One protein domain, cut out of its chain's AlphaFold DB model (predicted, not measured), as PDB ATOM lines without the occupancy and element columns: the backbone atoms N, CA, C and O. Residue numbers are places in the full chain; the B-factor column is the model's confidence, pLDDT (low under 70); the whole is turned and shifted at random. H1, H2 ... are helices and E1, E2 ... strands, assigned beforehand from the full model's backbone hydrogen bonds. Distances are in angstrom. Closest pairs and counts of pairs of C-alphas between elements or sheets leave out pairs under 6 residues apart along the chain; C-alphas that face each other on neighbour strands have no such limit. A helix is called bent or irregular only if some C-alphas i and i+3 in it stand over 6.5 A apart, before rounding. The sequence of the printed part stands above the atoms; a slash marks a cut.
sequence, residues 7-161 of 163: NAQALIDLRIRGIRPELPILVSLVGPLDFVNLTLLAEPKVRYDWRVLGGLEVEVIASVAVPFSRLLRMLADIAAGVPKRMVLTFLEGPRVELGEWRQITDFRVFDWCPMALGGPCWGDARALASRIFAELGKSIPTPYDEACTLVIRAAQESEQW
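What this domain is: This is residues 7 to 161 of the 163 residues of the protein "Histidine ammonia-lyase" of Burkholderia cepacia (UniProt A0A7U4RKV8). A strongly twisted sheet of six strands curves over H2, which packs in its hollow; H3 packs on the same face near the E6 edge, H1 sits at the E2 edge, and the long helix H4 leaves the body as an arm, with residues 146 to 161 sticking out. The printed part has 155 residues with four named helices and six named strands, in the order H1 E1 E2 E3 H2 E4 E5 E6 H3 H4; the class is mixed, helices and strands. The sheet runs E2 E1 E3 E4 E5 E6 and is mixed, parallel from E2 to E4 and antiparallel from E4 to E6. The whole is compact, with a radius of gyration of the C-alphas of 17.0 A and spans of 62 by 42 by 28 A.

Where its parts are: Find C-alpha 8 at (22.516, 32.326, 47.104); there H1 begins, residues 8 to 16, 12.4 A from first to last C-alpha. Then come the short strands E1, residues 25 to 28, and E2, residues 39 to 41. E3 takes residues 57 to 62 over 16.5 A, and H2 takes residues 68 to 80 over 18.4 A. E4 is residues 85 to 90, 16.9 A long. Look next at C-alpha 95, at (8.337, 44.133, 31.670), where E5 begins; it runs to residue 104 over 27.8 A, and E6 runs from residue 107 to 116 over 27.6 A. H3 is residues 122 to 133, 16.1 A long. H4, residues 143 to 160, ends at C-alpha 160 (42.438, 76.923, 44.628), 27.3 A from its first C-alpha; it is irregular, but only just, with C-alphas 143 and 146 6.6 A apart.

How they stand to each other: Begin at the sheet's edge strand E2, parallel to E1 at 31 degrees, with N 40 and O 26 at 2.8 A, within hydrogen-bond range. E1 and E3 are parallel at 15 degrees, with N 27 and O 59 at 2.8 A. E3 and E4 are parallel at 20 degrees, with N 60 and O 87 at 2.8 A; E3, H2 and E4 form a strand-helix-strand unit, two parallel neighbour strands with a helix between, and its crossover is right-handed. E4, E5 and E6 make a meander, each strand the antiparallel neighbour of the one before. Its hairpin E4 and E5 has N 88 and O 96 at 2.8 A, and its hairpin E5 and E6 has N 102 and O 109 at 2.8 A. H1, H2 and H3 on one face of the sheet make two layers. The closest C-alphas of H1 and E2 are those of Ala 8 and Leu 40, 6.0 A apart; those of H2 and E6 are Ala 79 and Phe 110, 5.7 A. H3 has a height over the sheet of 6.3 A and runs along the strands, at 11 degrees to E6 on the local plane; the closest C-alphas of the two are those of Ala 116 and Ala 125, 4.9 A apart. H2 and H3 are close but not clearly touching, with the C-alphas of Leu 72 and Ile 132 closest at 7.7 A. H4 only grazes the sheet with residues 143 to 144; the C-alphas of Val 109 and Pro 143, 6.1 A apart, are the closest of E6 and H4. In H1, H2 and H3 every O i to N i+4 pair is within hydrogen-bond range; in H4, 13 of 14 are.

The domain as a whole: The C-alphas of Asp 34 and Trp 161 are the two farthest apart, at 62.0 A. Without residues 146 to 161, which stand free, the body spans 42 by 40 by 28 A. The printed part has no cut, and the link from E2 to E3, residues 42 to 56, is long. The mean pLDDT of the printed part is 91.4; residues 146 to 147 and 159 to 161 are under 70.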
ATOM      1  N   ASN A   7      18.871  30.872  48.901       93.25
ATOM      2  CA  ASN A   7      19.432  30.099  47.782       93.25
ATOM      3  C   ASN A   7      20.703  30.682  47.135       93.25
ATOM      4  O   ASN A   7      21.221  30.083  46.194       93.25
ATOM      5  N   ALA A   8      21.272  31.781  47.650       92.94
ATOM      6  CA  ALA A   8      22.516  32.326  47.104       92.94
ATOM      7  C   ALA A   8      23.703  31.356  47.210       92.94
ATOM      8  O   ALA A   8      24.592  31.405  46.365       92.94
ATOM      9  N   GLN A   9      23.697  30.442  48.189       93.06
ATOM     10  CA  GLN A   9      24.752  29.436  48.335       93.06
ATOM     11  C   GLN A   9      24.881  28.545  47.092       93.06
ATOM     12  O   GLN A   9      25.987  28.338  46.614       93.06
ATOM     13  N   ALA A  10      23.762  28.114  46.500       92.81
ATOM     14  CA  ALA A  10      23.792  27.303  45.283       92.81
ATOM     15  C   ALA A  10      24.469  28.047  44.119       92.81
ATOM     16  O   ALA A  10      25.223  27.456  43.349       92.81
ATOM     17  N   LEU A  11      24.244  29.362  44.014       94.56
ATOM     18  CA  LEU A  11      24.912  30.182  43.008       94.56
ATOM     19  C   LEU A  11      26.405  30.337  43.314       94.56
ATOM     20  O   LEU A  11      27.223  30.240  42.403       94.56
ATOM     21  N   ILE A  12      26.771  30.544  44.580       93.94
ATOM     22  CA  ILE A  12      28.173  30.611  45.010       93.94
ATOM     23  C   ILE A  12      28.904  29.314  44.648       93.94
ATOM     24  O   ILE A  12      29.975  29.372  44.047       93.94
ATOM     25  N   ASP A  13      28.313  28.155  44.931       94.12
ATOM     26  CA  ASP A  13      28.928  26.854  44.660       94.12
ATOM     27  C   ASP A  13      29.155  26.635  43.155       94.12
ATOM     28  O   ASP A  13      30.217  26.164  42.743       94.12
ATOM     29  N   LEU A  14      28.195  27.036  42.308       93.12
ATOM     30  CA  LEU A  14      28.367  27.022  40.849       93.12
ATOM     31  C   LEU A  14      29.522  27.927  40.411       93.12
ATOM     32  O   LEU A  14      30.355  27.524  39.597       93.12
ATOM     33  N   ARG A  15      29.605  29.130  40.987       92.94
ATOM     34  CA  ARG A  15      30.636  30.125  40.667       92.94
ATOM     35  C   ARG A  15      32.029  29.654  41.067       92.94
ATOM     36  O   ARG A  15      32.952  29.800  40.273       92.94
ATOM     37  N   ILE A  16      32.175  29.042  42.245       93.31
ATOM     38  CA  ILE A  16      33.440  28.450  42.713       93.31
ATOM     39  C   ILE A  16      33.914  27.353  41.752       93.31
ATOM     40  O   ILE A  16      35.105  27.245  41.473       93.31
ATOM     41  N   ARG A  17      32.982  26.579  41.189       94.44
ATOM     42  CA  ARG A  17      33.269  25.532  40.196       94.44
ATOM     43  C   ARG A  17      33.522  26.069  38.782       94.44
ATOM     44  O   ARG A  17      33.716  25.274  37.868       94.44
ATOM     45  N   GLY A  18      33.481  27.388  38.578       91.75
ATOM     46  CA  GLY A  18      33.621  28.014  37.260       91.75
ATOM     47  C   GLY A  18      32.428  27.781  36.327       91.75
ATOM     48  O   GLY A  18      32.527  28.047  35.132       91.75
ATOM     49  N   ILE A  19      31.298  27.296  36.849       90.81
ATOM     50  CA  ILE A  19      30.098  27.017  36.060       90.81
ATOM     51  C   ILE A  19      29.274  28.296  35.958       90.81
ATOM     52  O   ILE A  19      28.879  28.896  36.962       90.81
ATOM     53  N   ARG A  20      28.988  28.708  34.722       88.38
ATOM     54  CA  ARG A  20      28.082  29.816  34.440       88.38
ATOM     55  C   ARG A  20      26.668  29.269  34.205       88.38
ATOM     56  O   ARG A  20      26.515  28.419  33.334       88.38
ATOM     57  N   PRO A  21      25.649  29.758  34.930       90.00
ATOM     58  CA  PRO A  21      24.254  29.449  34.629       90.00
ATOM     59  C   PRO A  21      23.910  29.799  33.175       90.00
ATOM     60  O   PRO A  21      24.242  30.894  32.714       90.00
ATOM     61  N   GLU A  22      23.266  28.872  32.466       89.44
ATOM     62  CA  GLU A  22      22.831  29.065  31.073       89.44
ATOM     63  C   GLU A  22      21.597  29.968  30.976       89.44
ATOM     64  O   GLU A  22      21.446  30.726  30.022       89.44
ATOM     65  N   LEU A  23      20.729  29.899  31.988       94.88
ATOM     66  CA  LEU A  23      19.530  30.718  32.102       94.88
ATOM     67  C   LEU A  23      19.777  31.941  33.000       94.88
ATOM     68  O   LEU A  23      20.631  31.881  33.894       94.88
ATOM     69  N   PRO A  24      19.004  33.031  32.825       96.56
ATOM     70  CA  PRO A  24      19.049  34.172  33.730       96.56
ATOM     71  C   PRO A  24      18.803  33.764  35.185       96.56
ATOM     72  O   PRO A  24      17.961  32.910  35.472       96.56
ATOM     73  N   ILE A  25      19.507  34.406  36.115       97.94
ATOM     74  CA  ILE A  25      19.221  34.268  37.542       97.94
ATOM     75  C   ILE A  25      17.953  35.048  37.859       97.94
ATOM     76  O   ILE A  25      17.877  36.246  37.582       97.94
ATOM     77  N   LEU A  26      16.977  34.386  38.477       98.25
ATOM     78  CA  LEU A  26      15.779  35.070  38.944       98.25
ATOM     79  C   LEU A  26      16.035  35.648  40.329       98.25
ATOM     80  O   LEU A  26      16.505  34.948  41.224       98.25
ATOM     81  N   VAL A  27      15.695  36.914  40.532       98.25
ATOM     82  CA  VAL A  27      15.618  37.525  41.860       98.25
ATOM     83  C   VAL A  27      14.152  37.777  42.154       98.25
ATOM     84  O   VAL A  27      13.556  38.702  41.612       98.25
ATOM     85  N   SER A  28      13.549  36.945  42.994       97.94
ATOM     86  CA  SER A  28      12.128  37.052  43.299       97.94
ATOM     87  C   SER A  28      11.883  37.828  44.587       97.94
ATOM     88  O   SER A  28      12.370  37.464  45.663       97.94
ATOM     89  N   LEU A  29      11.071  38.877  44.458       97.19
ATOM     90  CA  LEU A  29      10.542  39.699  45.547       97.19
ATOM     91  C   LEU A  29       9.131  39.269  45.978       97.19
ATOM     92  O   LEU A  29       8.546  39.879  46.872       97.19
ATOM     93  N   VAL A  30       8.584  38.242  45.325       95.44
ATOM     94  CA  VAL A  30       7.202  37.755  45.484       95.44
ATOM     95  C   VAL A  30       7.132  36.358  46.107       95.44
ATOM     96  O   VAL A  30       6.048  35.817  46.299       95.44
ATOM     97  N   GLY A  31       8.283  35.783  46.464       93.38
ATOM     98  CA  GLY A  31       8.382  34.444  47.041       93.38
ATOM     99  C   GLY A  31       8.787  33.373  46.022       93.38
ATOM    100  O   GLY A  31       9.347  33.702  44.974       93.38
ATOM    101  N   PRO A  32       8.614  32.082  46.356       93.56
ATOM    102  CA  PRO A  32       9.011  30.977  45.487       93.56
ATOM    103  C   PRO A  32       8.357  31.071  44.109       93.56
ATOM    104  O   PRO A  32       7.187  31.431  44.001       93.56
ATOM    105  N   LEU A  33       9.119  30.733  43.073       92.88
ATOM    106  CA  LEU A  33       8.651  30.692  41.694       92.88
ATOM    107  C   LEU A  33       8.791  29.271  41.155       92.88
ATOM    108  O   LEU A  33       9.745  28.578  41.509       92.88
ATOM    109  N   ASP A  34       7.875  28.872  40.279       91.00
ATOM    110  CA  ASP A  34       7.893  27.563  39.622       91.00
ATOM    111  C   ASP A  34       8.616  27.646  38.268       91.00
ATOM    112  O   ASP A  34       8.049  27.437  37.198       91.00
ATOM    113  N   PHE A  35       9.883  28.065  38.319       90.56
ATOM    114  CA  PHE A  35      10.771  28.116  37.161       90.56
ATOM    115  C   PHE A  35      12.004  27.257  37.413       90.56
ATOM    116  O   PHE A  35      12.498  27.155  38.534       90.56
ATOM    117  N   VAL A  36      12.550  26.696  36.336       91.75
ATOM    118  CA  VAL A  36      13.785  25.898  36.375       91.75
ATOM    119  C   VAL A  36      15.033  26.740  36.661       91.75
ATOM    120  O   VAL A  36      16.081  26.205  37.020       91.75
ATOM    121  N   ASN A  37      14.941  28.060  36.491       94.44
ATOM    122  CA  ASN A  37      16.024  28.991  36.761       94.44
ATOM    123  C   ASN A  37      16.432  28.954  38.237       94.44
ATOM    124  O   ASN A  37      15.596  28.892  39.144       94.44
ATOM    125  N   LEU A  38      17.729  29.134  38.494       95.38
ATOM    126  CA  LEU A  38      18.188  29.408  39.848       95.38
ATOM    127  C   LEU A  38      17.544  30.713  40.331       95.38
ATOM    128  O   LEU A  38      17.743  31.778  39.743       95.38
ATOM    129  N   THR A  39      16.769  30.604  41.410       97.06
ATOM    130  CA  THR A  39      15.974  31.704  41.957       97.06
ATOM    131  C   THR A  39      16.489  32.107  43.334       97.06
ATOM    132  O   THR A  39      16.451  31.318  44.285       97.06
ATOM    133  N   LEU A  40      16.942  33.354  43.439       97.19
ATOM    134  CA  LEU A  40      17.287  34.028  44.681       97.19
ATOM    135  C   LEU A  40      16.041  34.681  45.268       97.19
ATOM    136  O   LEU A  40      15.357  35.450  44.595       97.19
ATOM    137  N   LEU A  41      15.752  34.387  46.531       96.75
ATOM    138  CA  LEU A  41      14.563  34.911  47.201       96.75
ATOM    139  C   LEU A  41      14.988  36.032  48.133       96.75
ATOM    140  O   LEU A  41      15.824  35.827  49.018       96.75
ATOM    141  N   ALA A  42      14.425  37.214  47.899       96.50
ATOM    142  CA  ALA A  42      14.847  38.432  48.559       96.50
ATOM    143  C   ALA A  42      13.644  39.203  49.097       96.50
ATOM    144  O   ALA A  42      12.665  39.459  48.401       96.50
ATOM    145  N   GLU A  43      13.741  39.621  50.350       94.62
ATOM    146  CA  GLU A  43      12.770  40.532  50.945       94.62
ATOM    147  C   GLU A  43      13.113  41.992  50.606       94.62
ATOM    148  O   GLU A  43      14.210  42.439  50.949       94.62
ATOM    149  N   PRO A  44      12.184  42.795  50.048       90.38
ATOM    150  CA  PRO A  44      12.456  44.185  49.652       90.38
ATOM    151  C   PRO A  44      12.932  45.128  50.770       90.38
ATOM    152  O   PRO A  44      13.353  46.251  50.498       90.38
ATOM    153  N   LYS A  45      12.795  44.732  52.042       89.44
ATOM    154  CA  LYS A  45      13.218  45.528  53.208       89.44
ATOM    155  C   LYS A  45      14.653  45.228  53.652       89.44
ATOM    156  O   LYS A  45      15.205  46.000  54.433       89.44
ATOM    157  N   VAL A  46      15.232  44.122  53.192       92.38
ATOM    158  CA  VAL A  46      16.539  43.627  53.632       92.38
ATOM    159  C   VAL A  46      17.603  44.013  52.606       92.38
ATOM    160  O   VAL A  46      17.350  44.014  51.404       92.38
ATOM    161  N   ARG A  47      18.799  44.362  53.089       92.12
ATOM    162  CA  ARG A  47      19.972  44.630  52.248       92.12
ATOM    163  C   ARG A  47      20.770  43.347  52.064       92.12
ATOM    164  O   ARG A  47      21.132  42.704  53.054       92.12
ATOM    165  N   TYR A  48      21.083  43.029  50.816       94.69
ATOM    166  CA  TYR A  48      21.821  41.827  50.455       94.69
ATOM    167  C   TYR A  48      23.144  42.157  49.769       94.69
ATOM    168  O   TYR A  48      23.322  43.250  49.236       94.69
ATOM    169  N   ASP A  49      24.071  41.204  49.788       93.69
ATOM    170  CA  ASP A  49      25.265  41.251  48.951       93.69
ATOM    171  C   ASP A  49      24.973  40.658  47.564       93.69
ATOM    172  O   ASP A  49      24.777  39.451  47.407       93.69
ATOM    173  N   TRP A  50      24.950  41.526  46.553       95.75
ATOM    174  CA  TRP A  50      24.644  41.163  45.169       95.75
ATOM    175  C   TRP A  50      25.875  40.916  44.301       95.75
ATOM    176  O   TRP A  50      25.724  40.605  43.122       95.75
ATOM    177  N   ARG A  51      27.097  40.979  44.849       93.62
ATOM    178  CA  ARG A  51      28.336  40.763  44.070       93.62
ATOM    179  C   ARG A  51      28.385  39.390  43.399       93.62
ATOM    180  O   ARG A  51      29.022  39.221  42.361       93.62
ATOM    181  N   VAL A  52      27.668  38.412  43.953       93.94
ATOM    182  CA  VAL A  52      27.513  37.074  43.365       93.94
ATOM    183  C   VAL A  52      26.836  37.099  41.980       93.94
ATOM    184  O   VAL A  52      27.087  36.212  41.166       93.94
ATOM    185  N   LEU A  53      26.037  38.131  41.679       96.12
ATOM    186  CA  LEU A  53      25.365  38.323  40.388       96.12
ATOM    187  C   LEU A  53      26.268  38.945  39.308       96.12
ATOM    188  O   LEU A  53      25.862  39.031  38.148       96.12
ATOM    189  N   GLY A  54      27.491  39.355  39.657       95.31
ATOM    190  CA  GLY A  54      28.393  40.062  38.751       95.31
ATOM    191  C   GLY A  54      28.672  39.309  37.448       95.31
ATOM    192  O   GLY A  54      29.164  38.172  37.449       95.31
ATOM    193  N   GLY A  55      28.374  39.968  36.324       94.88
ATOM    194  CA  GLY A  55      28.515  39.421  34.970       94.88
ATOM    195  C   GLY A  55      27.464  38.374  34.562       94.88
ATOM    196  O   GLY A  55      27.611  37.753  33.503       94.88
ATOM    197  N   LEU A  56      26.417  38.156  35.363       96.81
ATOM    198  CA  LEU A  56      25.298  37.263  35.037       96.81
ATOM    199  C   LEU A  56      24.111  38.033  34.451       96.81
ATOM    200  O   LEU A  56      23.968  39.234  34.666       96.81
ATOM    201  N   GLU A  57      23.265  37.338  33.694       97.75
ATOM    202  CA  GLU A  57      21.961  37.873  33.296       97.75
ATOM    203  C   GLU A  57      20.992  37.696  34.460       97.75
ATOM    204  O   GLU A  57      20.950  36.625  35.070       97.75
ATOM    205  N   VAL A  58      20.262  38.756  34.796       98.44
ATOM    206  CA  VAL A  58      19.389  38.807  35.967       98.44
ATOM    207  C   VAL A  58      17.996  39.245  35.549       98.44
ATOM    208  O   VAL A  58      17.833  40.225  34.823       98.44
ATOM    209  N   GLU A  59      16.983  38.551  36.053       98.44
ATOM    210  CA  GLU A  59      15.588  38.953  35.926       98.44
ATOM    211  C   GLU A  59      14.963  39.090  37.319       98.44
ATOM    212  O   GLU A  59      14.875  38.140  38.094       98.44
ATOM    213  N   VAL A  60      14.573  40.313  37.665       98.38
ATOM    214  CA  VAL A  60      13.950  40.657  38.940       98.38
ATOM    215  C   VAL A  60      12.443  40.500  38.795       98.38
ATOM    216  O   VAL A  60      11.818  41.210  38.009       98.38
ATOM    217  N   ILE A  61      11.858  39.592  39.571       98.19
ATOM    218  CA  ILE A  61      10.420  39.326  39.590       98.19
ATOM    219  C   ILE A  61       9.787  40.079  40.757       98.19
ATOM    220  O   ILE A  61      10.114  39.836  41.923       98.19
ATOM    221  N   ALA A  62       8.882  40.999  40.444       97.75
ATOM    222  CA  ALA A  62       8.209  41.864  41.404       97.75
ATOM    223  C   ALA A  62       6.682  41.798  41.262       97.75
ATOM    224  O   ALA A  62       6.145  41.227  40.320       97.75
ATOM    225  N   SER A  63       5.985  42.395  42.224       96.56
ATOM    226  CA  SER A  63       4.541  42.635  42.178       96.56
ATOM    227  C   SER A  63       4.275  44.097  42.517       96.56
ATOM    228  O   SER A  63       5.079  44.728  43.214       96.56
ATOM    229  N   VAL A  64       3.131  44.634  42.088       95.19
ATOM    230  CA  VAL A  64       2.676  45.986  42.458       95.19
ATOM    231  C   VAL A  64       2.511  46.170  43.971       95.19
ATOM    232  O   VAL A  64       2.514  47.300  44.456       95.19
ATOM    233  N   ALA A  65       2.436  45.075  44.738       95.31
ATOM    234  CA  ALA A  65       2.450  45.102  46.198       95.31
ATOM    235  C   ALA A  65       3.795  45.574  46.791       95.31
ATOM    236  O   ALA A  65       3.848  45.997  47.950       95.31
ATOM    237  N   VAL A  66       4.894  45.516  46.027       95.88
ATOM    238  CA  VAL A  66       6.202  46.017  46.461       95.88
ATOM    239  C   VAL A  66       6.223  47.546  46.329       95.88
ATOM    240  O   VAL A  66       6.110  48.063  45.217       95.88
ATOM    241  N   PRO A  67       6.425  48.308  47.424       95.75
ATOM    242  CA  PRO A  67       6.484  49.764  47.340       95.75
ATOM    243  C   PRO A  67       7.583  50.230  46.384       95.75
ATOM    244  O   PRO A  67       8.732  49.799  46.504       95.75
ATOM    245  N   PHE A  68       7.251  51.163  45.489       95.62
ATOM    246  CA  PHE A  68       8.146  51.592  44.408       95.62
ATOM    247  C   PHE A  68       9.520  52.061  44.911       95.62
ATOM    248  O   PHE A  68      10.541  51.657  44.372       95.62
ATOM    249  N   SER A  69       9.577  52.818  46.009       94.88
ATOM    250  CA  SER A  69      10.849  53.265  46.597       94.88
ATOM    251  C   SER A  69      11.737  52.116  47.095       94.88
ATOM    252  O   SER A  69      12.962  52.199  47.020       94.88
ATOM    253  N   ARG A  70      11.138  51.024  47.588       95.19
ATOM    254  CA  ARG A  70      11.877  49.815  47.984       95.19
ATOM    255  C   ARG A  70      12.349  49.036  46.768       95.19
ATOM    256  O   ARG A  70      13.462  48.523  46.790       95.19
ATOM    257  N   LEU A  71      11.533  48.991  45.716       96.75
ATOM    258  CA  LEU A  71      11.924  48.401  44.443       96.75
ATOM    259  C   LEU A  71      13.130  49.136  43.847       96.75
ATOM    260  O   LEU A  71      14.143  48.497  43.606       96.75
ATOM    261  N   LEU A  72      13.078  50.466  43.700       96.56
ATOM    262  CA  LEU A  72      14.194  51.263  43.164       96.56
ATOM    263  C   LEU A  72      15.496  51.020  43.933       96.56
ATOM    264  O   LEU A  72      16.542  50.788  43.337       96.56
ATOM    265  N   ARG A  73      15.412  51.007  45.267       94.88
ATOM    266  CA  ARG A  73      16.545  50.706  46.144       94.88
ATOM    267  C   ARG A  73      17.119  49.310  45.891       94.88
ATOM    268  O   ARG A  73      18.331  49.163  45.818       94.88
ATOM    269  N   MET A  74      16.258  48.302  45.769       96.06
ATOM    270  CA  MET A  74      16.678  46.931  45.481       96.06
ATOM    271  C   MET A  74      17.360  46.830  44.111       96.06
ATOM    272  O   MET A  74      18.413  46.213  43.994       96.06
ATOM    273  N   LEU A  75      16.797  47.474  43.086       97.00
ATOM    274  CA  LEU A  75      17.380  47.508  41.745       97.00
ATOM    275  C   LEU A  75      18.750  48.199  41.747       97.00
ATOM    276  O   LEU A  75      19.676  47.705  41.113       97.00
ATOM    277  N   ALA A  76      18.898  49.299  42.493       95.19
ATOM    278  CA  ALA A  76      20.178  49.978  42.677       95.19
ATOM    279  C   ALA A  76      21.222  49.080  43.359       95.19
ATOM    280  O   ALA A  76      22.360  49.004  42.898       95.19
ATOM    281  N   ASP A  77      20.832  48.353  44.409       94.88
ATOM    282  CA  ASP A  77      21.727  47.418  45.098       94.88
ATOM    283  C   ASP A  77      22.175  46.271  44.185       94.88
ATOM    284  O   ASP A  77      23.346  45.889  44.201       94.88
ATOM    285  N   ILE A  78      21.261  45.724  43.378       96.62
ATOM    286  CA  ILE A  78      21.579  44.669  42.408       96.62
ATOM    287  C   ILE A  78      22.526  45.212  41.336       96.62
ATOM    288  O   ILE A  78      23.532  44.571  41.034       96.62
ATOM    289  N   ALA A  79      22.251  46.402  40.798       95.75
ATOM    290  CA  ALA A  79      23.091  47.056  39.798       95.75
ATOM    291  C   ALA A  79      24.511  47.348  40.309       95.75
ATOM    292  O   ALA A  79      25.464  47.231  39.542       95.75
ATOM    293  N   ALA A  80      24.681  47.641  41.604       93.06
ATOM    294  CA  ALA A  80      25.998  47.780  42.231       93.06
ATOM    295  C   ALA A  80      26.801  46.462  42.247       93.06
ATOM    296  O   ALA A  80      28.028  46.481  42.305       93.06
ATOM    297  N   GLY A  81      26.128  45.310  42.147       94.31
ATOM    298  CA  GLY A  81      26.753  44.010  41.882       94.31
ATOM    299  C   GLY A  81      27.218  43.821  40.431       94.31
ATOM    300  O   GLY A  81      27.855  42.814  40.129       94.31
ATOM    301  N   VAL A  82      26.923  44.776  39.544       95.38
ATOM    302  CA  VAL A  82      27.297  44.828  38.120       95.38
ATOM    303  C   VAL A  82      26.888  43.563  37.340       95.38
ATOM    304  O   VAL A  82      27.739  42.848  36.788       95.38
ATOM    305  N   PRO A  83      25.581  43.234  37.291       96.94
ATOM    306  CA  PRO A  83      25.087  42.155  36.441       96.94
ATOM    307  C   PRO A  83      25.347  42.490  34.970       96.94
ATOM    308  O   PRO A  83      25.356  43.655  34.584       96.94
ATOM    309  N   LYS A  84      25.522  41.470  34.124       96.69
ATOM    310  CA  LYS A  84      25.710  41.663  32.676       96.69
ATOM    311  C   LYS A  84      24.516  42.388  32.058       96.69
ATOM    312  O   LYS A  84      24.714  43.256  31.220       96.69
ATOM    313  N   ARG A  85      23.303  42.018  32.467       97.75
ATOM    314  CA  ARG A  85      22.028  42.598  32.025       97.75
ATOM    315  C   ARG A  85      20.998  42.418  33.130       97.75
ATOM    316  O   ARG A  85      21.026  41.385  33.803       97.75
ATOM    317  N   MET A  86      20.099  43.385  33.298       98.50
ATOM    318  CA  MET A  86      19.012  43.293  34.272       98.50
ATOM    319  C   MET A  86      17.659  43.593  33.624       98.50
ATOM    320  O   MET A  86      17.478  44.627  32.987       98.50
ATOM    321  N   VAL A  87      16.698  42.696  33.825       98.38
ATOM    322  CA  VAL A  87      15.294  42.863  33.428       98.38
ATOM    323  C   VAL A  87      14.428  42.900  34.681       98.38
ATOM    324  O   VAL A  87      14.681  42.167  35.630       98.38
ATOM    325  N   LEU A  88      13.410  43.751  34.698       98.31
ATOM    326  CA  LEU A  88      12.363  43.796  35.712       98.31
ATOM    327  C   LEU A  88      11.059  43.292  35.108       98.31
ATOM    328  O   LEU A  88      10.581  43.847  34.119       98.31
ATOM    329  N   THR A  89      10.467  42.293  35.746       97.44
ATOM    330  CA  THR A  89       9.205  41.682  35.333       97.44
ATOM    331  C   THR A  89       8.228  41.735  36.493       97.44
ATOM    332  O   THR A  89       8.477  41.174  37.561       97.44
ATOM    333  N   PHE A  90       7.106  42.418  36.294       96.75
ATOM    334  CA  PHE A  90       5.991  42.370  37.231       96.75
ATOM    335  C   PHE A  90       5.110  41.156  36.940       96.75
ATOM    336  O   PHE A  90       4.831  40.865  35.777       96.75
ATOM    337  N   LEU A  91       4.626  40.484  37.988       94.62
ATOM    338  CA  LEU A  91       3.634  39.408  37.861       94.62
ATOM    339  C   LEU A  91       2.368  39.880  37.133       94.62
ATOM    340  O   LEU A  91       1.715  39.108  36.442       94.62
ATOM    341  N   GLU A  92       2.044  41.162  37.279       94.00
ATOM    342  CA  GLU A  92       0.896  41.817  36.665       94.00
ATOM    343  C   GLU A  92       1.099  42.102  35.166       94.00
ATOM    344  O   GLU A  92       0.167  42.540  34.499       94.00
ATOM    345  N   GLY A  93       2.296  41.849  34.623       92.50
ATOM    346  CA  GLY A  93       2.564  41.887  33.189       92.50
ATOM    347  C   GLY A  93       3.637  42.866  32.698       92.50
ATOM    348  O   GLY A  93       4.362  42.480  31.778       92.50
ATOM    349  N   PRO A  94       3.799  44.103  33.220       95.75
ATOM    350  CA  PRO A  94       4.759  45.029  32.630       95.75
ATOM    351  C   PRO A  94       6.195  44.535  32.819       95.75
ATOM    352  O   PRO A  94       6.597  44.089  33.897       95.75
ATOM    353  N   ARG A  95       6.975  44.648  31.743       97.19
ATOM    354  CA  ARG A  95       8.337  44.133  31.670       97.19
ATOM    355  C   ARG A  95       9.271  45.183  31.088       97.19
ATOM    356  O   ARG A  95       8.966  45.790  30.064       97.19
ATOM    357  N   VAL A  96      10.388  45.428  31.761       98.12
ATOM    358  CA  VAL A  96      11.311  46.526  31.452       98.12
ATOM    359  C   VAL A  96      12.738  46.007  31.510       98.12
ATOM    360  O   VAL A  96      13.170  45.472  32.525       98.12
ATOM    361  N   GLU A  97      13.488  46.182  30.433       98.00
ATOM    362  CA  GLU A  97      14.939  46.060  30.472       98.00
ATOM    363  C   GLU A  97      15.506  47.286  31.174       98.00
ATOM    364  O   GLU A  97      15.182  48.406  30.805       98.00
ATOM    365  N   LEU A  98      16.301  47.089  32.222       97.81
ATOM    366  CA  LEU A  98      16.814  48.186  33.042       97.81
ATOM    367  C   LEU A  98      18.174  48.693  32.568       97.81
ATOM    368  O   LEU A  98      18.532  49.829  32.874       97.81
ATOM    369  N   GLY A  99      18.921  47.858  31.847       96.69
ATOM    370  CA  GLY A  99      20.258  48.172  31.367       96.69
ATOM    371  C   GLY A  99      21.185  46.962  31.345       96.69
ATOM    372  O   GLY A  99      20.793  45.822  31.632       96.69
ATOM    373  N   GLU A 100      22.443  47.244  31.037       96.69
ATOM    374  CA  GLU A 100      23.517  46.267  30.910       96.69
ATOM    375  C   GLU A 100      24.828  46.821  31.455       96.69
ATOM    376  O   GLU A 100      25.011  48.030  31.599       96.69
ATOM    377  N   TRP A 101      25.763  45.937  31.784       94.25
ATOM    378  CA  TRP A 101      27.082  46.391  32.196       94.25
ATOM    379  C   TRP A 101      27.875  46.994  31.028       94.25
ATOM    380  O   TRP A 101      27.746  46.591  29.871       94.25
ATOM    381  N   ARG A 102      28.775  47.919  31.342       90.81
ATOM    382  CA  ARG A 102      29.790  48.420  30.417       90.81
ATOM    383  C   ARG A 102      31.160  48.350  31.059       90.81
ATOM    384  O   ARG A 102      31.318  48.610  32.252       90.81
ATOM    385  N   GLN A 103      32.150  47.984  30.252       87.88
ATOM    386  CA  GLN A 103      33.556  48.099  30.616       87.88
ATOM    387  C   GLN A 103      34.005  49.527  30.292       87.88
ATOM    388  O   GLN A 103      33.936  49.945  29.137       87.88
ATOM    389  N   ILE A 104      34.467  50.257  31.301       83.31
ATOM    390  CA  ILE A 104      35.095  51.568  31.153       83.31
ATOM    391  C   ILE A 104      36.523  51.400  31.646       83.31
ATOM    392  O   ILE A 104      36.734  51.192  32.836       83.31
ATOM    393  N   THR A 105      37.474  51.419  30.710       83.75
ATOM    394  CA  THR A 105      38.892  51.124  30.969       83.75
ATOM    395  C   THR A 105      39.058  49.854  31.816       83.75
ATOM    396  O   THR A 105      38.810  48.756  31.314       83.75
ATOM    397  N   ASP A 106      39.378  49.999  33.099       80.62
ATOM    398  CA  ASP A 106      39.728  48.918  34.020       80.62
ATOM    399  C   ASP A 106      38.578  48.510  34.953       80.62
ATOM    400  O   ASP A 106      38.681  47.510  35.665       80.62
ATOM    401  N   PHE A 107      37.457  49.235  34.945       81.50
ATOM    402  CA  PHE A 107      36.318  48.968  35.820       81.50
ATOM    403  C   PHE A 107      35.032  48.691  35.038       81.50
ATOM    404  O   PHE A 107      34.878  49.026  33.862       81.50
ATOM    405  N   ARG A 108      34.094  48.013  35.703       88.12
ATOM    406  CA  ARG A 108      32.778  47.698  35.147       88.12
ATOM    407  C   ARG A 108      31.715  48.456  35.902       88.12
ATOM    408  O   ARG A 108      31.722  48.469  37.129       88.12
ATOM    409  N   VAL A 109      30.790  49.028  35.152       91.31
ATOM    410  CA  VAL A 109      29.642  49.752  35.689       91.31
ATOM    411  C   VAL A 109      28.359  49.203  35.099       91.31
ATOM    412  O   VAL A 109      28.383  48.627  34.015       91.31
ATOM    413  N   PHE A 110      27.241  49.371  35.797       94.06
ATOM    414  CA  PHE A 110      25.927  49.066  35.243       94.06
ATOM    415  C   PHE A 110      25.346  50.318  34.579       94.06
ATOM    416  O   PHE A 110      25.062  51.300  35.265       94.06
ATOM    417  N   ASP A 111      25.203  50.294  33.254       93.38
ATOM    418  CA  ASP A 111      24.686  51.406  32.460       93.38
ATOM    419  C   ASP A 111      23.160  51.321  32.388       93.38
ATOM    420  O   ASP A 111      22.586  50.440  31.741       93.38
ATOM    421  N   TRP A 112      22.495  52.224  33.106       95.38
ATOM    422  CA  TRP A 112      21.041  52.269  33.174       95.38
ATOM    423  C   TRP A 112      20.450  52.757  31.853       95.38
ATOM    424  O   TRP A 112      20.681  53.888  31.433       95.38
ATOM    425  N   CYS A 113      19.605  51.929  31.248       95.25
ATOM    426  CA  CYS A 113      18.792  52.295  30.096       95.25
ATOM    427  C   CYS A 113      17.410  51.622  30.192       95.25
ATOM    428  O   CYS A 113      17.161  50.632  29.503       95.25
ATOM    429  N   PRO A 114      16.510  52.112  31.073       96.81
ATOM    430  CA  PRO A 114      15.149  51.600  31.180       96.81
ATOM    431  C   PRO A 114      14.392  51.638  29.845       96.81
ATOM    432  O   PRO A 114      14.034  52.706  29.349       96.81
ATOM    433  N   MET A 115      14.092  50.468  29.288       96.81
ATOM    434  CA  MET A 115      13.359  50.289  28.038       96.81
ATOM    435  C   MET A 115      12.217  49.299  28.235       96.81
ATOM    436  O   MET A 115      12.403  48.192  28.740       96.81
ATOM    437  N   ALA A 116      11.013  49.691  27.821       96.38
ATOM    438  CA  ALA A 116       9.874  48.785  27.814       96.38
ATOM    439  C   ALA A 116      10.155  47.591  26.899       96.38
ATOM    440  O   ALA A 116      10.572  47.763  25.753       96.38
ATOM    441  N   LEU A 117       9.891  46.388  27.398       93.12
ATOM    442  CA  LEU A 117       9.906  45.182  26.587       93.12
ATOM    443  C   LEU A 117       8.489  44.938  26.050       93.12
ATOM    444  O   LEU A 117       7.498  45.139  26.752       93.12
ATOM    445  N   GLY A 118       8.401  44.569  24.768       82.25
ATOM    446  CA  GLY A 118       7.141  44.345  24.053       82.25
ATOM    447  C   GLY A 118       6.221  43.331  24.738       82.25
ATOM    448  O   GLY A 118       6.677  42.464  25.481       82.25
ATOM    449  N   GLY A 119       4.919  43.417  24.466       81.50
ATOM    450  CA  GLY A 119       3.931  42.480  24.998       81.50
ATOM    451  C   GLY A 119       2.543  43.099  25.178       81.50
ATOM    452  O   GLY A 119       2.341  44.269  24.845       81.50
ATOM    453  N   PRO A 120       1.582  42.334  25.729       81.19
ATOM    454  CA  PRO A 120       0.206  42.792  25.935       81.19
ATOM    455  C   PRO A 120       0.102  44.008  26.874       81.19
ATOM    456  O   PRO A 120      -0.812  44.812  26.732       81.19
ATOM    457  N   CYS A 121       1.074  44.195  27.774       90.31
ATOM    458  CA  CYS A 121       1.136  45.306  28.733       90.31
ATOM    459  C   CYS A 121       2.097  46.431  28.295       90.31
ATOM    460  O   CYS A 121       2.730  47.070  29.134       90.31
ATOM    461  N   TRP A 122       2.254  46.675  26.987       91.44
ATOM    462  CA  TRP A 122       3.216  47.656  26.455       91.44
ATOM    463  C   TRP A 122       3.055  49.071  27.034       91.44
ATOM    464  O   TRP A 122       4.050  49.720  27.357       91.44
ATOM    465  N   GLY A 123       1.816  49.553  27.179       95.00
ATOM    466  CA  GLY A 123       1.540  50.883  27.735       95.00
ATOM    467  C   GLY A 123       2.073  51.034  29.162       95.00
ATOM    468  O   GLY A 123       2.799  51.986  29.454       95.00
ATOM    469  N   ASP A 124       1.797  50.043  30.009       95.38
ATOM    470  CA  ASP A 124       2.255  50.011  31.398       95.38
ATOM    471  C   ASP A 124       3.772  49.833  31.489       95.38
ATOM    472  O   ASP A 124       4.427  50.507  32.282       95.38
ATOM    473  N   ALA A 125       4.356  48.986  30.635       96.56
ATOM    474  CA  ALA A 125       5.803  48.809  30.548       96.56
ATOM    475  C   ALA A 125       6.508  50.115  30.150       96.56
ATOM    476  O   ALA A 125       7.524  50.477  30.744       96.56
ATOM    477  N   ARG A 126       5.950  50.867  29.193       97.38
ATOM    478  CA  ARG A 126       6.467  52.181  28.784       97.38
ATOM    479  C   ARG A 126       6.355  53.206  29.903       97.38
ATOM    480  O   ARG A 126       7.334  53.897  30.177       97.38
ATOM    481  N   ALA A 127       5.204  53.291  30.566       96.62
ATOM    482  CA  ALA A 127       5.016  54.191  31.700       96.62
ATOM    483  C   ALA A 127       5.983  53.858  32.850       96.62
ATOM    484  O   ALA A 127       6.605  54.758  33.417       96.62
ATOM    485  N   LEU A 128       6.165  52.570  33.151       96.75
ATOM    486  CA  LEU A 128       7.109  52.089  34.154       96.75
ATOM    487  C   LEU A 128       8.557  52.423  33.780       96.75
ATOM    488  O   LEU A 128       9.277  52.961  34.617       96.75
ATOM    489  N   ALA A 129       8.976  52.165  32.537       97.38
ATOM    490  CA  ALA A 129      10.315  52.494  32.055       97.38
ATOM    491  C   ALA A 129      10.597  53.999  32.177       97.38
ATOM    492  O   ALA A 129      11.598  54.384  32.778       97.38
ATOM    493  N   SER A 130       9.679  54.856  31.710       97.25
ATOM    494  CA  SER A 130       9.799  56.313  31.858       97.25
ATOM    495  C   SER A 130       9.864  56.748  33.323       97.25
ATOM    496  O   SER A 130      10.647  57.630  33.672       97.25
ATOM    497  N   ARG A 131       9.077  56.114  34.199       97.00
ATOM    498  CA  ARG A 131       9.085  56.409  35.633       97.00
ATOM    499  C   ARG A 131      10.406  56.019  36.295       97.00
ATOM    500  O   ARG A 131      10.900  56.785  37.109       97.00
ATOM    501  N   ILE A 132      10.982  54.866  35.955       96.62
ATOM    502  CA  ILE A 132      12.299  54.444  36.462       96.62
ATOM    503  C   ILE A 132      13.393  55.371  35.925       96.62
ATOM    504  O   ILE A 132      14.252  55.806  36.686       96.62
ATOM    505  N   PHE A 133      13.330  55.732  34.641       94.62
ATOM    506  CA  PHE A 133      14.275  56.663  34.026       94.62
ATOM    507  C   PHE A 133      14.299  58.017  34.755       94.62
ATOM    508  O   PHE A 133      15.363  58.576  35.003       94.62
ATOM    509  N   ALA A 134      13.135  58.521  35.176       95.50
ATOM    510  CA  ALA A 134      13.020  59.778  35.917       95.50
ATOM    511  C   ALA A 134      13.627  59.747  37.338       95.50
ATOM    512  O   ALA A 134      13.775  60.810  37.952       95.50
ATOM    513  N   GLU A 135      13.955  58.563  37.864       95.75
ATOM    514  CA  GLU A 135      14.554  58.347  39.191       95.75
ATOM    515  C   GLU A 135      16.083  58.191  39.149       95.75
ATOM    516  O   GLU A 135      16.722  58.163  40.208       95.75
ATOM    517  N   LEU A 136      16.673  58.115  37.951       91.25
ATOM    518  CA  LEU A 136      18.123  58.108  37.754       91.25
ATOM    519  C   LEU A 136      18.732  59.434  38.240       91.25
ATOM    520  O   LEU A 136      18.181  60.509  38.000       91.25
ATOM    521  N   GLY A 137      19.843  59.351  38.974       85.75
ATOM    522  CA  GLY A 137      20.494  60.489  39.635       85.75
ATOM    523  C   GLY A 137      19.751  61.012  40.874       85.75
ATOM    524  O   GLY A 137      20.190  61.981  41.489       85.75
ATOM    525  N   LYS A 138      18.620  60.395  41.255       89.06
ATOM    526  CA  LYS A 138      17.847  60.732  42.464       89.06
ATOM    527  C   LYS A 138      17.851  59.561  43.440       89.06
ATOM    528  O   LYS A 138      18.589  59.552  44.420       89.06
ATOM    529  N   SER A 139      17.024  58.560  43.150       88.62
ATOM    530  CA  SER A 139      16.844  57.363  43.974       88.62
ATOM    531  C   SER A 139      17.719  56.206  43.495       88.62
ATOM    532  O   SER A 139      18.028  55.307  44.277       88.62
ATOM    533  N   ILE A 140      18.094  56.221  42.215       89.31
ATOM    534  CA  ILE A 140      19.017  55.271  41.599       89.31
ATOM    535  C   ILE A 140      20.290  56.040  41.226       89.31
ATOM    536  O   ILE A 140      20.189  57.011  40.473       89.31
ATOM    537  N   PRO A 141      21.473  55.636  41.719       84.75
ATOM    538  CA  PRO A 141      22.719  56.285  41.336       84.75
ATOM    539  C   PRO A 141      23.007  56.025  39.858       84.75
ATOM    540  O   PRO A 141      22.850  54.892  39.385       84.75
ATOM    541  N   THR A 142      23.455  57.048  39.128       82.81
ATOM    542  CA  THR A 142      24.086  56.802  37.834       82.81
ATOM    543  C   THR A 142      25.559  56.474  38.075       82.81
ATOM    544  O   THR A 142      26.202  57.098  38.923       82.81
ATOM    545  N   PRO A 143      26.135  55.495  37.361       71.88
ATOM    546  CA  PRO A 143      27.538  55.129  37.557       71.88
ATOM    547  C   PRO A 143      28.508  56.269  37.217       71.88
ATOM    548  O   PRO A 143      29.672  56.231  37.605       71.88
ATOM    549  N   TYR A 144      28.035  57.285  36.491       72.81
ATOM    550  CA  TYR A 144      28.815  58.454  36.116       72.81
ATOM    551  C   TYR A 144      28.745  59.567  37.166       72.81
ATOM    552  O   TYR A 144      29.596  60.447  37.137       72.81
ATOM    553  N   ASP A 145      27.794  59.535  38.109       72.81
ATOM    554  CA  ASP A 145      27.641  60.595  39.115       72.81
ATOM    555  C   ASP A 145      28.899  60.723  39.983       72.81
ATOM    556  O   ASP A 145      29.378  61.829  40.239       72.81
ATOM    557  N   GLU A 146      29.477  59.593  40.400       67.44
ATOM    558  CA  GLU A 146      30.696  59.572  41.213       67.44
ATOM    559  C   GLU A 146      31.916  60.036  40.408       67.44
ATOM    560  O   GLU A 146      32.673  60.887  40.875       67.44
ATOM    561  N   ALA A 147      32.061  59.567  39.163       67.62
ATOM    562  CA  ALA A 147      33.126  60.014  38.267       67.62
ATOM    563  C   ALA A 147      33.042  61.527  37.993       67.62
ATOM    564  O   ALA A 147      34.037  62.239  38.133       67.62
ATOM    565  N   CYS A 148      31.851  62.042  37.682       71.31
ATOM    566  CA  CYS A 148      31.605  63.471  37.494       71.31
ATOM    567  C   CYS A 148      31.901  64.263  38.774       71.31
ATOM    568  O   CYS A 148      32.545  65.308  38.711       71.31
ATOM    569  N   THR A 149      31.497  63.754  39.942       75.38
ATOM    570  CA  THR A 149      31.776  64.394  41.238       75.38
ATOM    571  C   THR A 149      33.277  64.499  41.502       75.38
ATOM    572  O   THR A 149      33.749  65.546  41.945       75.38
ATOM    573  N   LEU A 150      34.042  63.442  41.217       72.44
ATOM    574  CA  LEU A 150      35.497  63.438  41.382       72.44
ATOM    575  C   LEU A 150      36.183  64.428  40.435       72.44
ATOM    576  O   LEU A 150      37.059  65.171  40.870       72.44
ATOM    577  N   VAL A 151      35.752  64.494  39.172       75.31
ATOM    578  CA  VAL A 151      36.274  65.467  38.198       75.31
ATOM    579  C   VAL A 151      35.983  66.903  38.642       75.31
ATOM    580  O   VAL A 151      36.875  67.746  38.593       75.31
ATOM    581  N   ILE A 152      34.767  67.179  39.126       80.31
ATOM    582  CA  ILE A 152      34.392  68.503  39.645       80.31
ATOM    583  C   ILE A 152      35.268  68.884  40.844       80.31
ATOM    584  O   ILE A 152      35.783  70.000  40.883       80.31
ATOM    585  N   ARG A 153      35.487  67.965  41.795       77.81
ATOM    586  CA  ARG A 153      36.366  68.213  42.950       77.81
ATOM    587  C   ARG A 153      37.803  68.502  42.528       77.81
ATOM    588  O   ARG A 153      38.368  69.495  42.971       77.81
ATOM    589  N   ALA A 154      38.363  67.694  41.629       76.38
ATOM    590  CA  ALA A 154      39.718  67.899  41.122       76.38
ATOM    591  C   ALA A 154      39.872  69.260  40.414       76.38
ATOM    592  O   ALA A 154      40.888  69.936  40.576       76.38
ATOM    593  N   ALA A 155      38.851  69.693  39.664       78.81
ATOM    594  CA  ALA A 155      38.840  71.010  39.034       78.81
ATOM    595  C   ALA A 155      38.830  72.144  40.076       78.81
ATOM    596  O   ALA A 155      39.660  73.049  39.988       78.81
ATOM    597  N   GLN A 156      37.964  72.060  41.092       85.56
ATOM    598  CA  GLN A 156      37.869  73.043  42.182       85.56
ATOM    599  C   GLN A 156      39.165  73.150  42.994       85.56
ATOM    600  O   GLN A 156      39.610  74.251  43.313       85.56
ATOM    601  N   GLU A 157      39.800  72.018  43.296       83.62
ATOM    602  CA  GLU A 157      41.109  71.995  43.951       83.62
ATOM    603  C   GLU A 157      42.156  72.687  43.068       83.62
ATOM    604  O   GLU A 157      42.896  73.539  43.548       83.62
ATOM    605  N   SER A 158      42.177  72.411  41.758       71.88
ATOM    606  CA  SER A 158      43.123  73.044  40.826       71.88
ATOM    607  C   SER A 158      42.970  74.568  40.718       71.88
ATOM    608  O   SER A 158      43.965  75.265  40.523       71.88
ATOM    609  N   GLU A 159      41.749  75.092  40.867       69.50
ATOM    610  CA  GLU A 159      41.482  76.533  40.906       69.50
ATOM    611  C   GLU A 159      42.000  77.165  42.205       69.50
ATOM    612  O   GLU A 159      42.565  78.255  42.159       69.50
ATOM    613  N   GLN A 160      41.901  76.462  43.340       64.75
ATOM    614  CA  GLN A 160      42.438  76.923  44.628       64.75
ATOM    615  C   GLN A 160      43.970  77.003  44.652       64.75
ATOM    616  O   GLN A 160      44.510  77.882  45.308       64.75
ATOM    617  N   TRP A 161      44.681  76.133  43.924       50.66
ATOM    618  CA  TRP A 161      46.147  76.211  43.792       50.66
ATOM    619  C   TRP A 161      46.626  77.333  42.858       50.66
ATOM    620  O   TRP A 161      47.811  77.666  42.858       50.66
TER     621      TRP A 161